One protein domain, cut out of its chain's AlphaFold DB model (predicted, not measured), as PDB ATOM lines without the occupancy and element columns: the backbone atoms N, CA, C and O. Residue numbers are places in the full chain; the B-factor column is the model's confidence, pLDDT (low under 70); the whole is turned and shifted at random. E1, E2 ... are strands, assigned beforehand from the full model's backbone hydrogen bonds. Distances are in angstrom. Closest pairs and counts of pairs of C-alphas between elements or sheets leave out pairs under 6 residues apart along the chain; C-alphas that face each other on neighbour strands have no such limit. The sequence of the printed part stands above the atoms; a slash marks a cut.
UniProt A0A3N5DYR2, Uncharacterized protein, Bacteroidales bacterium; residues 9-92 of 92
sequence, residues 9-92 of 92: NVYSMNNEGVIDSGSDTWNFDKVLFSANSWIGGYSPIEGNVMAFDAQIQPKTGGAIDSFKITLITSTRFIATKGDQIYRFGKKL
ATOM      1  N   ASN A   9     -11.807 -53.883 -46.360       78.94
ATOM      2  CA  ASN A   9     -13.252 -54.078 -46.360       78.94
ATOM      3  C   ASN A   9     -13.843 -53.615 -45.036       78.94
ATOM      4  O   ASN A   9     -13.343 -54.009 -43.982       78.94
ATOM      5  N   VAL A  10     -14.908 -52.818 -45.090       77.75
ATOM      6  CA  VAL A  10     -15.640 -52.332 -43.913       77.75
ATOM      7  C   VAL A  10     -17.054 -52.893 -43.913       77.75
ATOM      8  O   VAL A  10     -17.713 -52.903 -44.951       77.75
ATOM      9  N   TYR A  11     -17.510 -53.308 -42.734       78.88
ATOM     10  CA  TYR A  11     -18.842 -53.843 -42.480       78.88
ATOM     11  C   TYR A  11     -19.600 -52.920 -41.520       78.88
ATOM     12  O   TYR A  11     -19.004 -52.352 -40.597       78.88
ATOM     13  N   SER A  12     -20.909 -52.748 -41.732       73.12
ATOM     14  CA  SER A  12     -21.753 -52.002 -40.794       73.12
ATOM     15  C   SER A  12     -22.069 -52.831 -39.552       73.12
ATOM     16  O   SER A  12     -22.141 -54.059 -39.605       73.12
ATOM     17  N   MET A  13     -22.296 -52.139 -38.440       71.31
ATOM     18  CA  MET A  13     -22.851 -52.731 -37.229       71.31
ATOM     19  C   MET A  13     -24.244 -52.184 -36.963       71.31
ATOM     20  O   MET A  13     -24.533 -51.036 -37.302       71.31
ATOM     21  N   ASN A  14     -25.095 -53.008 -36.357       72.50
ATOM     22  CA  ASN A  14     -26.337 -52.528 -35.766       72.50
ATOM     23  C   ASN A  14     -26.053 -51.778 -34.445       72.50
ATOM     24  O   ASN A  14     -24.918 -51.732 -33.965       72.50
ATOM     25  N   ASN A  15     -27.096 -51.219 -33.826       72.44
ATOM     26  CA  ASN A  15     -26.977 -50.483 -32.556       72.44
ATOM     27  C   ASN A  15     -26.491 -51.348 -31.374       72.44
ATOM     28  O   ASN A  15     -26.169 -50.810 -30.319       72.44
ATOM     29  N   GLU A  16     -26.436 -52.670 -31.541       77.50
ATOM     30  CA  GLU A  16     -25.974 -53.636 -30.541       77.50
ATOM     31  C   GLU A  16     -24.515 -54.072 -30.785       77.50
ATOM     32  O   GLU A  16     -23.987 -54.908 -30.056       77.50
ATOM     33  N   GLY A  17     -23.842 -53.520 -31.804       70.19
ATOM     34  CA  GLY A  17     -22.459 -53.870 -32.147       70.19
ATOM     35  C   GLY A  17     -22.315 -55.210 -32.878       70.19
ATOM     36  O   GLY A  17     -21.206 -55.730 -33.007       70.19
ATOM     37  N   VAL A  18     -23.416 -55.781 -33.371       79.38
ATOM     38  CA  VAL A  18     -23.404 -57.002 -34.184       79.38
ATOM     39  C   VAL A  18     -23.160 -56.623 -35.642       79.38
ATOM     40  O   VAL A  18     -23.800 -55.711 -36.169       79.38
ATOM     41  N   ILE A  19     -22.228 -57.322 -36.303       71.69
ATOM     42  CA  ILE A  19     -21.992 -57.164 -37.743       71.69
ATOM     43  C   ILE A  19     -23.231 -57.667 -38.477       71.69
ATOM     44  O   ILE A  19     -23.547 -58.856 -38.420       71.69
ATOM     45  N   ASP A  20     -23.921 -56.761 -39.159       62.84
ATOM     46  CA  ASP A  20     -25.136 -57.104 -39.885       62.84
ATOM     47  C   ASP A  20     -24.780 -57.912 -41.146       62.84
ATOM     48  O   ASP A  20     -24.009 -57.462 -42.003       62.84
ATOM     49  N   SER A  21     -25.335 -59.122 -41.265       55.53
ATOM     50  CA  SER A  21     -25.185 -59.984 -42.444       55.53
ATOM     51  C   SER A  21     -25.815 -59.399 -43.716       55.53
ATOM     52  O   SER A  21     -25.534 -59.897 -44.803       55.53
ATOM     53  N   GLY A  22     -26.645 -58.355 -43.593       52.81
ATOM     54  CA  GLY A  22     -27.199 -57.583 -44.707       52.81
ATOM     55  C   GLY A  22     -26.377 -56.352 -45.116       52.81
ATOM     56  O   GLY A  22     -26.852 -55.560 -45.923       52.81
ATOM     57  N   SER A  23     -25.181 -56.150 -44.550       54.34
ATOM     58  CA  SER A  23     -24.426 -54.900 -44.702       54.34
ATOM     59  C   SER A  23     -23.789 -54.682 -46.081       54.34
ATOM     60  O   SER A  23     -23.105 -55.549 -46.632       54.34
ATOM     61  N   ASP A  24     -23.942 -53.457 -46.597       60.72
ATOM     62  CA  ASP A  24     -23.183 -52.940 -47.735       60.72
ATOM     63  C   ASP A  24     -21.685 -52.989 -47.398       60.72
ATOM     64  O   ASP A  24     -21.165 -52.170 -46.636       60.72
ATOM     65  N   THR A  25     -20.976 -53.983 -47.932       67.44
ATOM     66  CA  THR A  25     -19.523 -54.076 -47.758       67.44
ATOM     67  C   THR A  25     -18.853 -53.014 -48.619       67.44
ATOM     68  O   THR A  25     -19.057 -52.968 -49.835       67.44
ATOM     69  N   TRP A  26     -17.995 -52.197 -48.012       71.56
ATOM     70  CA  TRP A  26     -17.230 -51.188 -48.745       71.56
ATOM     71  C   TRP A  26     -15.772 -51.567 -48.854       71.56
ATOM     72  O   TRP A  26     -15.143 -51.894 -47.851       71.56
ATOM     73  N   ASN A  27     -15.244 -51.463 -50.070       73.00
ATOM     74  CA  ASN A  27     -13.835 -51.678 -50.351       73.00
ATOM     75  C   ASN A  27     -13.135 -50.316 -50.448       73.00
ATOM     76  O   ASN A  27     -13.502 -49.492 -51.285       73.00
ATOM     77  N   PHE A  28     -12.123 -50.093 -49.617       72.12
ATOM     78  CA  PHE A  28     -11.253 -48.925 -49.668       72.12
ATOM     79  C   PHE A  28      -9.920 -49.309 -50.318       72.12
ATOM     80  O   PHE A  28      -9.302 -50.302 -49.935       72.12
ATOM     81  N   ASP A  29      -9.468 -48.505 -51.278       72.06
ATOM     82  CA  ASP A  29      -8.104 -48.505 -51.823       72.06
ATOM     83  C   ASP A  29      -7.514 -47.086 -51.647       72.06
ATOM     84  O   ASP A  29      -8.192 -46.181 -51.154       72.06
ATOM     85  N   LYS A  30      -6.263 -46.850 -52.061       65.50
ATOM     86  CA  LYS A  30      -5.646 -45.510 -52.109       65.50
ATOM     87  C   LYS A  30      -6.325 -44.549 -53.094       65.50
ATOM     88  O   LYS A  30      -5.914 -43.396 -53.199       65.50
ATOM     89  N   VAL A  31      -7.317 -45.024 -53.845       57.97
ATOM     90  CA  VAL A  31      -8.071 -44.260 -54.837       57.97
ATOM     91  C   VAL A  31      -9.526 -44.730 -54.842       57.97
ATOM     92  O   VAL A  31      -9.821 -45.880 -54.521       57.97
ATOM     93  N   LEU A  32     -10.418 -43.827 -55.241       55.19
ATOM     94  CA  LEU A  32     -11.858 -44.039 -55.359       55.19
ATOM     95  C   LEU A  32     -12.180 -45.254 -56.245       55.19
ATOM     96  O   LEU A  32     -12.001 -45.197 -57.461       55.19
ATOM     97  N   PHE A  33     -12.707 -46.326 -55.653       43.91
ATOM     98  CA  PHE A  33     -13.251 -47.474 -56.386       43.91
ATOM     99  C   PHE A  33     -14.621 -47.881 -55.834       43.91
ATOM    100  O   PHE A  33     -14.869 -47.829 -54.633       43.91
ATOM    101  N   SER A  34     -15.546 -48.222 -56.734       50.16
ATOM    102  CA  SER A  34     -16.974 -48.375 -56.431       50.16
ATOM    103  C   SER A  34     -17.375 -49.790 -56.036       50.16
ATOM    104  O   SER A  34     -17.030 -50.739 -56.740       50.16
ATOM    105  N   ALA A  35     -18.264 -49.895 -55.046       49.12
ATOM    106  CA  ALA A  35     -19.235 -50.984 -54.946       49.12
ATOM    107  C   ALA A  35     -20.633 -50.413 -55.286       49.12
ATOM    108  O   ALA A  35     -21.453 -50.121 -54.428       49.12
ATOM    109  N   ASN A  36     -20.851 -50.117 -56.571       53.78
ATOM    110  CA  ASN A  36     -22.126 -49.788 -57.240       53.78
ATOM    111  C   ASN A  36     -22.998 -48.577 -56.824       53.78
ATOM    112  O   ASN A  36     -23.985 -48.335 -57.511       53.78
ATOM    113  N   SER A  37     -22.639 -47.737 -55.847       60.19
ATOM    114  CA  SER A  37     -23.189 -46.355 -55.697       60.19
ATOM    115  C   SER A  37     -22.329 -45.451 -54.808       60.19
ATOM    116  O   SER A  37     -22.315 -44.230 -54.984       60.19
ATOM    117  N   TRP A  38     -21.545 -46.062 -53.919       62.84
ATOM    118  CA  TRP A  38     -20.647 -45.388 -52.987       62.84
ATOM    119  C   TRP A  38     -19.187 -45.757 -53.273       62.84
ATOM    120  O   TRP A  38     -18.878 -46.884 -53.676       62.84
ATOM    121  N   ILE A  39     -18.304 -44.776 -53.101       72.44
ATOM    122  CA  ILE A  39     -16.850 -44.880 -53.242       72.44
ATOM    123  C   ILE A  39     -16.203 -44.459 -51.917       72.44
ATOM    124  O   ILE A  39     -16.689 -43.556 -51.234       72.44
ATOM    125  N   GLY A  40     -15.118 -45.135 -51.548       75.94
ATOM    126  CA  GLY A  40     -14.368 -44.866 -50.325       75.94
ATOM    127  C   GLY A  40     -12.899 -44.571 -50.609       75.94
ATOM    128  O   GLY A  40     -12.339 -45.081 -51.580       75.94
ATOM    129  N   GLY A  41     -12.273 -43.758 -49.761       80.31
ATOM    130  CA  GLY A  41     -10.831 -43.504 -49.780       80.31
ATOM    131  C   GLY A  41     -10.267 -43.384 -48.367       80.31
ATOM    132  O   GLY A  41     -11.016 -43.143 -47.419       80.31
ATOM    133  N   TYR A  42      -8.954 -43.571 -48.229       82.94
ATOM    134  CA  TYR A  42      -8.256 -43.387 -46.960       82.94
ATOM    135  C   TYR A  42      -6.872 -42.758 -47.135       82.94
ATOM    136  O   TYR A  42      -6.203 -42.946 -48.155       82.94
ATOM    137  N   SER A  43      -6.420 -42.053 -46.102       85.50
ATOM    138  CA  SER A  43      -5.086 -41.463 -46.004       85.50
ATOM    139  C   SER A  43      -4.489 -41.723 -44.622       85.50
ATOM    140  O   SER A  43      -5.212 -41.641 -43.633       85.50
ATOM    141  N   PRO A  44      -3.188 -42.046 -44.515       84.75
ATOM    142  CA  PRO A  44      -2.543 -42.200 -43.215       84.75
ATOM    143  C   PRO A  44      -2.588 -40.885 -42.435       84.75
ATOM    144  O   PRO A  44      -2.400 -39.817 -43.016       84.75
ATOM    145  N   ILE A  45      -2.798 -40.979 -41.124       85.31
ATOM    146  CA  ILE A  45      -2.671 -39.833 -40.225       85.31
ATOM    147  C   ILE A  45      -1.179 -39.593 -39.989       85.31
ATOM    148  O   ILE A  45      -0.428 -40.514 -39.655       85.31
ATOM    149  N   GLU A  46      -0.736 -38.353 -40.185       88.06
ATOM    150  CA  GLU A  46       0.667 -37.989 -40.004       88.06
ATOM    151  C   GLU A  46       1.153 -38.351 -38.591       88.06
ATOM    152  O   GLU A  46       0.474 -38.113 -37.592       88.06
ATOM    153  N   GLY A  47       2.322 -38.993 -38.510       85.38
ATOM    154  CA  GLY A  47       2.892 -39.467 -37.246       85.38
ATOM    155  C   GLY A  47       2.249 -40.735 -36.662       85.38
ATOM    156  O   GLY A  47       2.749 -41.237 -35.659       85.38
ATOM    157  N   ASN A  48       1.200 -41.299 -37.278       82.81
ATOM    158  CA  ASN A  48       0.543 -42.516 -36.791       82.81
ATOM    159  C   ASN A  48       0.277 -43.533 -37.913       82.81
ATOM    160  O   ASN A  48      -0.751 -43.514 -38.581       82.81
ATOM    161  N   VAL A  49       1.187 -44.499 -38.063       79.88
ATOM    162  CA  VAL A  49       1.108 -45.547 -39.102       79.88
ATOM    163  C   VAL A  49      -0.031 -46.552 -38.904       79.88
ATOM    164  O   VAL A  49      -0.339 -47.319 -39.816       79.88
ATOM    165  N   MET A  50      -0.636 -46.572 -37.717       86.06
ATOM    166  CA  MET A  50      -1.744 -47.463 -37.387       86.06
ATOM    167  C   MET A  50      -3.099 -46.786 -37.574       86.06
ATOM    168  O   MET A  50      -4.111 -47.479 -37.484       86.06
ATOM    169  N   ALA A  51      -3.130 -45.477 -37.846       86.88
ATOM    170  CA  ALA A  51      -4.354 -44.706 -37.970       86.88
ATOM    171  C   ALA A  51      -4.488 -44.033 -39.342       86.88
ATOM    172  O   ALA A  51      -3.522 -43.532 -39.916       86.88
ATOM    173  N   PHE A  52      -5.709 -44.021 -39.866       88.19
ATOM    174  CA  PHE A  52      -6.025 -43.502 -41.192       88.19
ATOM    175  C   PHE A  52      -7.311 -42.681 -41.126       88.19
ATOM    176  O   PHE A  52      -8.283 -43.114 -40.511       88.19
ATOM    177  N   ASP A  53      -7.337 -41.528 -41.782       87.25
ATOM    178  CA  ASP A  53      -8.586 -40.824 -42.055       87.25
ATOM    179  C   ASP A  53      -9.251 -41.477 -43.264       87.25
ATOM    180  O   ASP A  53      -8.606 -41.699 -44.291       87.25
ATOM    181  N   ALA A  54     -10.531 -41.811 -43.133       84.38
ATOM    182  CA  ALA A  54     -11.321 -42.446 -44.174       84.38
ATOM    183  C   ALA A  54     -12.576 -41.631 -44.481       84.38
ATOM    184  O   ALA A  54     -13.171 -40.993 -43.607       84.38
ATOM    185  N   GLN A  55     -12.974 -41.653 -45.750       84.38
ATOM    186  CA  GLN A  55     -14.124 -40.909 -46.250       84.38
ATOM    187  C   GLN A  55     -14.963 -41.781 -47.175       84.38
ATOM    188  O   GLN A  55     -14.425 -42.554 -47.972       84.38
ATOM    189  N   ILE A  56     -16.280 -41.616 -47.077       79.25
ATOM    190  CA  ILE A  56     -17.259 -42.184 -48.001       79.25
ATOM    191  C   ILE A  56     -17.894 -41.037 -48.770       79.25
ATOM    192  O   ILE A  56     -18.317 -40.029 -48.199       79.25
ATOM    193  N   GLN A  57     -17.998 -41.216 -50.077       76.56
ATOM    194  CA  GLN A  57     -18.665 -40.272 -50.954       76.56
ATOM    195  C   GLN A  57     -19.472 -41.029 -52.020       76.56
ATOM    196  O   GLN A  57     -19.152 -42.174 -52.351       76.56
ATOM    197  N   PRO A  58     -20.556 -40.446 -52.549       72.94
ATOM    198  CA  PRO A  58     -21.251 -41.008 -53.696       72.94
ATOM    199  C   PRO A  58     -20.351 -40.923 -54.932       72.94
ATOM    200  O   PRO A  58     -19.419 -40.120 -54.992       72.94
ATOM    201  N   LYS A  59     -20.642 -41.732 -55.957       68.88
ATOM    202  CA  LYS A  59     -19.883 -41.713 -57.222       68.88
ATOM    203  C   LYS A  59     -19.825 -40.319 -57.871       68.88
ATOM    204  O   LYS A  59     -18.859 -39.997 -58.555       68.88
ATOM    205  N   THR A  60     -20.854 -39.507 -57.648       70.50
ATOM    206  CA  THR A  60     -20.953 -38.108 -58.071       70.50
ATOM    207  C   THR A  60     -21.400 -37.265 -56.878       70.50
ATOM    208  O   THR A  60     -22.481 -37.513 -56.345       70.50
ATOM    209  N   GLY A  61     -20.593 -36.287 -56.461       67.69
ATOM    210  CA  GLY A  61     -20.854 -35.440 -55.287       67.69
ATOM    211  C   GLY A  61     -19.634 -35.325 -54.365       67.69
ATOM    212  O   GLY A  61     -18.555 -35.799 -54.708       67.69
ATOM    213  N   GLY A  62     -19.800 -34.665 -53.215       69.81
ATOM    214  CA  GLY A  62     -18.771 -34.553 -52.170       69.81
ATOM    215  C   GLY A  62     -18.890 -35.636 -51.092       69.81
ATOM    216  O   GLY A  62     -19.854 -36.401 -51.084       69.81
ATOM    217  N   ALA A  63     -17.923 -35.693 -50.172       71.56
ATOM    218  CA  ALA A  63     -17.948 -36.621 -49.041       71.56
ATOM    219  C   ALA A  63     -19.213 -36.460 -48.192       71.56
ATOM    220  O   ALA A  63     -19.574 -35.351 -47.799       71.56
ATOM    221  N   ILE A  64     -19.873 -37.583 -47.913       77.31
ATOM    222  CA  ILE A  64     -21.086 -37.631 -47.089       77.31
ATOM    223  C   ILE A  64     -20.807 -38.153 -45.684       77.31
ATOM    224  O   ILE A  64     -21.590 -37.904 -44.771       77.31
ATOM    225  N   ASP A  65     -19.700 -38.874 -45.506       79.56
ATOM    226  CA  ASP A  65     -19.311 -39.401 -44.210       79.56
ATOM    227  C   ASP A  65     -17.789 -39.490 -44.077       79.56
ATOM    228  O   ASP A  65     -17.069 -39.717 -45.054       79.56
ATOM    229  N   SER A  66     -17.308 -39.317 -42.851       84.50
ATOM    230  CA  SER A  66     -15.899 -39.413 -42.490       84.50
ATOM    231  C   SER A  66     -15.736 -40.071 -41.124       84.50
ATOM    232  O   SER A  66     -16.539 -39.885 -40.204       84.50
ATOM    233  N   PHE A  67     -14.691 -40.881 -41.006       86.75
ATOM    234  CA  PHE A  67     -14.366 -41.626 -39.797       86.75
ATOM    235  C   PHE A  67     -12.871 -41.942 -39.763       86.75
ATOM    236  O   PHE A  67     -12.175 -41.879 -40.776       86.75
ATOM    237  N   LYS A  68     -12.375 -42.295 -38.582       89.25
ATOM    238  CA  LYS A  68     -10.985 -42.694 -38.374       89.25
ATOM    239  C   LYS A  68     -10.894 -44.199 -38.327       89.25
ATOM    240  O   LYS A  68     -11.670 -44.838 -37.634       89.25
ATOM    241  N   ILE A  69      -9.933 -44.769 -39.028       87.88
ATOM    242  CA  ILE A  69      -9.609 -46.185 -38.964       87.88
ATOM    243  C   ILE A  69      -8.385 -46.363 -38.074       87.88
ATOM    244  O   ILE A  69      -7.421 -45.619 -38.206       87.88
ATOM    245  N   THR A  70      -8.392 -47.356 -37.188       90.62
ATOM    246  CA  THR A  70      -7.217 -47.777 -36.416       90.62
ATOM    247  C   THR A  70      -7.023 -49.285 -36.526       90.62
ATOM    248  O   THR A  70      -7.939 -50.064 -36.246       90.62
ATOM    249  N   LEU A  71      -5.829 -49.705 -36.945       89.06
ATOM    250  CA  LEU A  71      -5.438 -51.110 -36.999       89.06
ATOM    251  C   LEU A  71      -5.316 -51.671 -35.578       89.06
ATOM    252  O   LEU A  71      -4.554 -51.163 -34.762       89.06
ATOM    253  N   ILE A  72      -6.053 -52.745 -35.303       89.81
ATOM    254  CA  ILE A  72      -5.928 -53.529 -34.065       89.81
ATOM    255  C   ILE A  72      -4.896 -54.637 -34.265       89.81
ATOM    256  O   ILE A  72      -4.123 -54.966 -33.371       89.81
ATOM    257  N   THR A  73      -4.867 -55.209 -35.467       88.19
ATOM    258  CA  THR A  73      -3.858 -56.179 -35.887       88.19
ATOM    259  C   THR A  73      -3.367 -55.820 -37.285       88.19
ATOM    260  O   THR A  73      -3.845 -54.870 -37.903       88.19
ATOM    261  N   SER A  74      -2.448 -56.612 -37.834       82.88
ATOM    262  CA  SER A  74      -2.008 -56.446 -39.222       82.88
ATOM    263  C   SER A  74      -3.139 -56.598 -40.247       82.88
ATOM    264  O   SER A  74      -2.995 -56.105 -41.363       82.88
ATOM    265  N   THR A  75      -4.248 -57.258 -39.886       85.31
ATOM    266  CA  THR A  75      -5.367 -57.559 -40.796       85.31
ATOM    267  C   THR A  75      -6.735 -57.092 -40.302       85.31
ATOM    268  O   THR A  75      -7.698 -57.151 -41.062       85.31
ATOM    269  N   ARG A  76      -6.863 -56.633 -39.053       86.56
ATOM    270  CA  ARG A  76      -8.132 -56.183 -38.458       86.56
ATOM    271  C   ARG A  76      -8.035 -54.737 -38.016       86.56
ATOM    272  O   ARG A  76      -7.014 -54.322 -37.472       86.56
ATOM    273  N   PHE A  77      -9.120 -54.000 -38.192       88.31
ATOM    274  CA  PHE A  77      -9.216 -52.614 -37.762       88.31
ATOM    275  C   PHE A  77     -10.616 -52.275 -37.261       88.31
ATOM    276  O   PHE A  77     -11.598 -52.940 -37.605       88.31
ATOM    277  N   ILE A  78     -10.680 -51.201 -36.482       89.06
ATOM    278  CA  ILE A  78     -11.915 -50.518 -36.101       89.06
ATOM    279  C   ILE A  78     -11.985 -49.170 -36.798       89.06
ATOM    280  O   ILE A  78     -10.960 -48.535 -37.039       89.06
ATOM    281  N   ALA A  79     -13.199 -48.749 -37.116       87.25
ATOM    282  CA  ALA A  79     -13.514 -47.415 -37.578       87.25
ATOM    283  C   ALA A  79     -14.327 -46.695 -36.497       87.25
ATOM    284  O   ALA A  79     -15.338 -47.219 -36.021       87.25
ATOM    285  N   THR A  80     -13.887 -45.504 -36.110       88.81
ATOM    286  CA  THR A  80     -14.507 -44.668 -35.083       88.81
ATOM    287  C   THR A  80     -14.953 -43.334 -35.665       88.81
ATOM    288  O   THR A  80     -14.319 -42.775 -36.563       88.81
ATOM    289  N   LYS A  81     -16.061 -42.809 -35.144       87.56
ATOM    290  CA  LYS A  81     -16.572 -41.479 -35.481       87.56
ATOM    291  C   LYS A  81     -16.862 -40.744 -34.179       87.56
ATOM    292  O   LYS A  81     -17.692 -41.190 -33.390       87.56
ATOM    293  N   GLY A  82     -16.136 -39.654 -33.935       86.19
ATOM    294  CA  GLY A  82     -16.037 -39.095 -32.585       86.19
ATOM    295  C   GLY A  82     -15.468 -40.139 -31.619       86.19
ATOM    296  O   GLY A  82     -14.511 -40.832 -31.963       86.19
ATOM    297  N   ASP A  83     -16.108 -40.295 -30.461       83.75
ATOM    298  CA  ASP A  83     -15.684 -41.230 -29.407       83.75
ATOM    299  C   ASP A  83     -16.381 -42.601 -29.479       83.75
ATOM    300  O   ASP A  83     -16.267 -43.416 -28.565       83.75
ATOM    301  N   GLN A  84     -17.123 -42.874 -30.557       80.50
ATOM    302  CA  GLN A  84     -17.896 -44.106 -30.710       80.50
ATOM    303  C   GLN A  84     -17.264 -45.056 -31.724       80.50
ATOM    304  O   GLN A  84     -16.784 -44.648 -32.789       80.50
ATOM    305  N   ILE A  85     -17.320 -46.353 -31.408       79.81
ATOM    306  CA  ILE A  85     -17.063 -47.405 -32.388       79.81
ATOM    307  C   ILE A  85     -18.204 -47.371 -33.390       79.81
ATOM    308  O   ILE A  85     -19.368 -47.538 -33.038       79.81
ATOM    309  N   TYR A  86     -17.843 -47.126 -34.639       78.25
ATOM    310  CA  TYR A  86     -18.798 -46.941 -35.711       78.25
ATOM    311  C   TYR A  86     -18.887 -48.202 -36.574       78.25
ATOM    312  O   TYR A  86     -19.982 -48.660 -36.891       78.25
ATOM    313  N   ARG A  87     -17.738 -48.775 -36.967       79.12
ATOM    314  CA  ARG A  87     -17.653 -49.923 -37.891       79.12
ATOM    315  C   ARG A  87     -16.423 -50.787 -37.629       79.12
ATOM    316  O   ARG A  87     -15.476 -50.358 -36.972       79.12
ATOM    317  N   PHE A  88     -16.409 -51.990 -38.200       81.88
ATOM    318  CA  PHE A  88     -15.258 -52.899 -38.173       81.88
ATOM    319  C   PHE A  88     -14.858 -53.298 -39.583       81.88
ATOM    320  O   PHE A  88     -15.674 -53.275 -40.507       81.88
ATOM    321  N   GLY A  89     -13.604 -53.708 -39.747       82.00
ATOM    322  CA  GLY A  89     -13.146 -54.153 -41.048       82.00
ATOM    323  C   GLY A  89     -11.916 -55.046 -41.054       82.00
ATOM    324  O   GLY A  89     -11.318 -55.383 -40.024       82.00
ATOM    325  N   LYS A  90     -11.578 -55.479 -42.268       84.00
ATOM    326  CA  LYS A  90     -10.447 -56.355 -42.564       84.00
ATOM    327  C   LYS A  90      -9.572 -55.739 -43.654       84.00
ATOM    328  O   LYS A  90     -10.077 -55.396 -44.717       84.00
ATOM    329  N   LYS A  91      -8.269 -55.638 -43.402       81.12
ATOM    330  CA  LYS A  91      -7.256 -55.346 -44.424       81.12
ATOM    331  C   LYS A  91      -7.025 -56.626 -45.240       81.12
ATOM    332  O   LYS A  91      -6.785 -57.683 -44.646       81.12
ATOM    333  N   LEU A  92      -7.186 -56.535 -46.557       78.56
ATOM    334  CA  LEU A  92      -7.041 -57.620 -47.530       78.56
ATOM    335  C   LEU A  92      -5.659 -57.603 -48.183       78.56
ATOM    336  O   LEU A  92      -5.150 -56.494 -48.468       78.56
TER     337      LEU A  92
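What this domain is: This is residues 9 to 92 of the 92 residues of an uncharacterized protein of Bacteroidales bacterium (UniProt A0A3N5DYR2). One strongly twisted sheet of eight strands folds back on itself until its two edges, E2 and E3, come near each other, making a small, nearly closed barrel. The long E5 is the bent hinge between a leaf of E2, E1, E8, E7 and E6 and a smaller leaf of E4 and E3. The printed part has 84 residues with strands E1 to E8 in chain order and no named helix: all strand. The sheet order is E2, E1, E8, E7, E6, E5, E4, E3, antiparallel from E2 to E4. It is compact, with a radius of gyration of the C-alphas of 12.3 A and spans of 32 by 31 by 25 A.

Where its parts are: E1, residues 9 to 12, begins at C-alpha 9, (-13.252, -54.078, -46.360). E2 is residues 26 to 28 and E3 residues 33 to 35. E4, residues 38 to 45, is 22.7 A long; E5, residues 48 to 58, is 27.6 A long and bends by 51 degrees at residue 51. E6 is residues 65 to 71, E7 residues 76 to 81. E8, residues 84 to 91, ends at C-alpha 91, (-7.256, -55.346, -44.424).

How they stand to each other: E4 to E8 form a meander, each strand the antiparallel neighbour of the one before. Within hydrogen-bond range are N 43 and O 53 of hairpin E4 and E5, 2.9 A, and N 79 and O 87 of hairpin E7 and E8, 2.8 A. E1 is antiparallel to E8, with N 9 and O 90 at 2.8 A. E4 and E3 meet only at a point. The closest C-alphas of E2 and E4, Phe 28 and Gly 40, are 5.2 A apart.

The domain as a whole: The printed part has no cut. The link from E1 to E2, 13 residues, is long. Mean pLDDT of the printed part is 76.4; residues 20 to 25, 30 to 38, 59 and 61 to 62 are under 70.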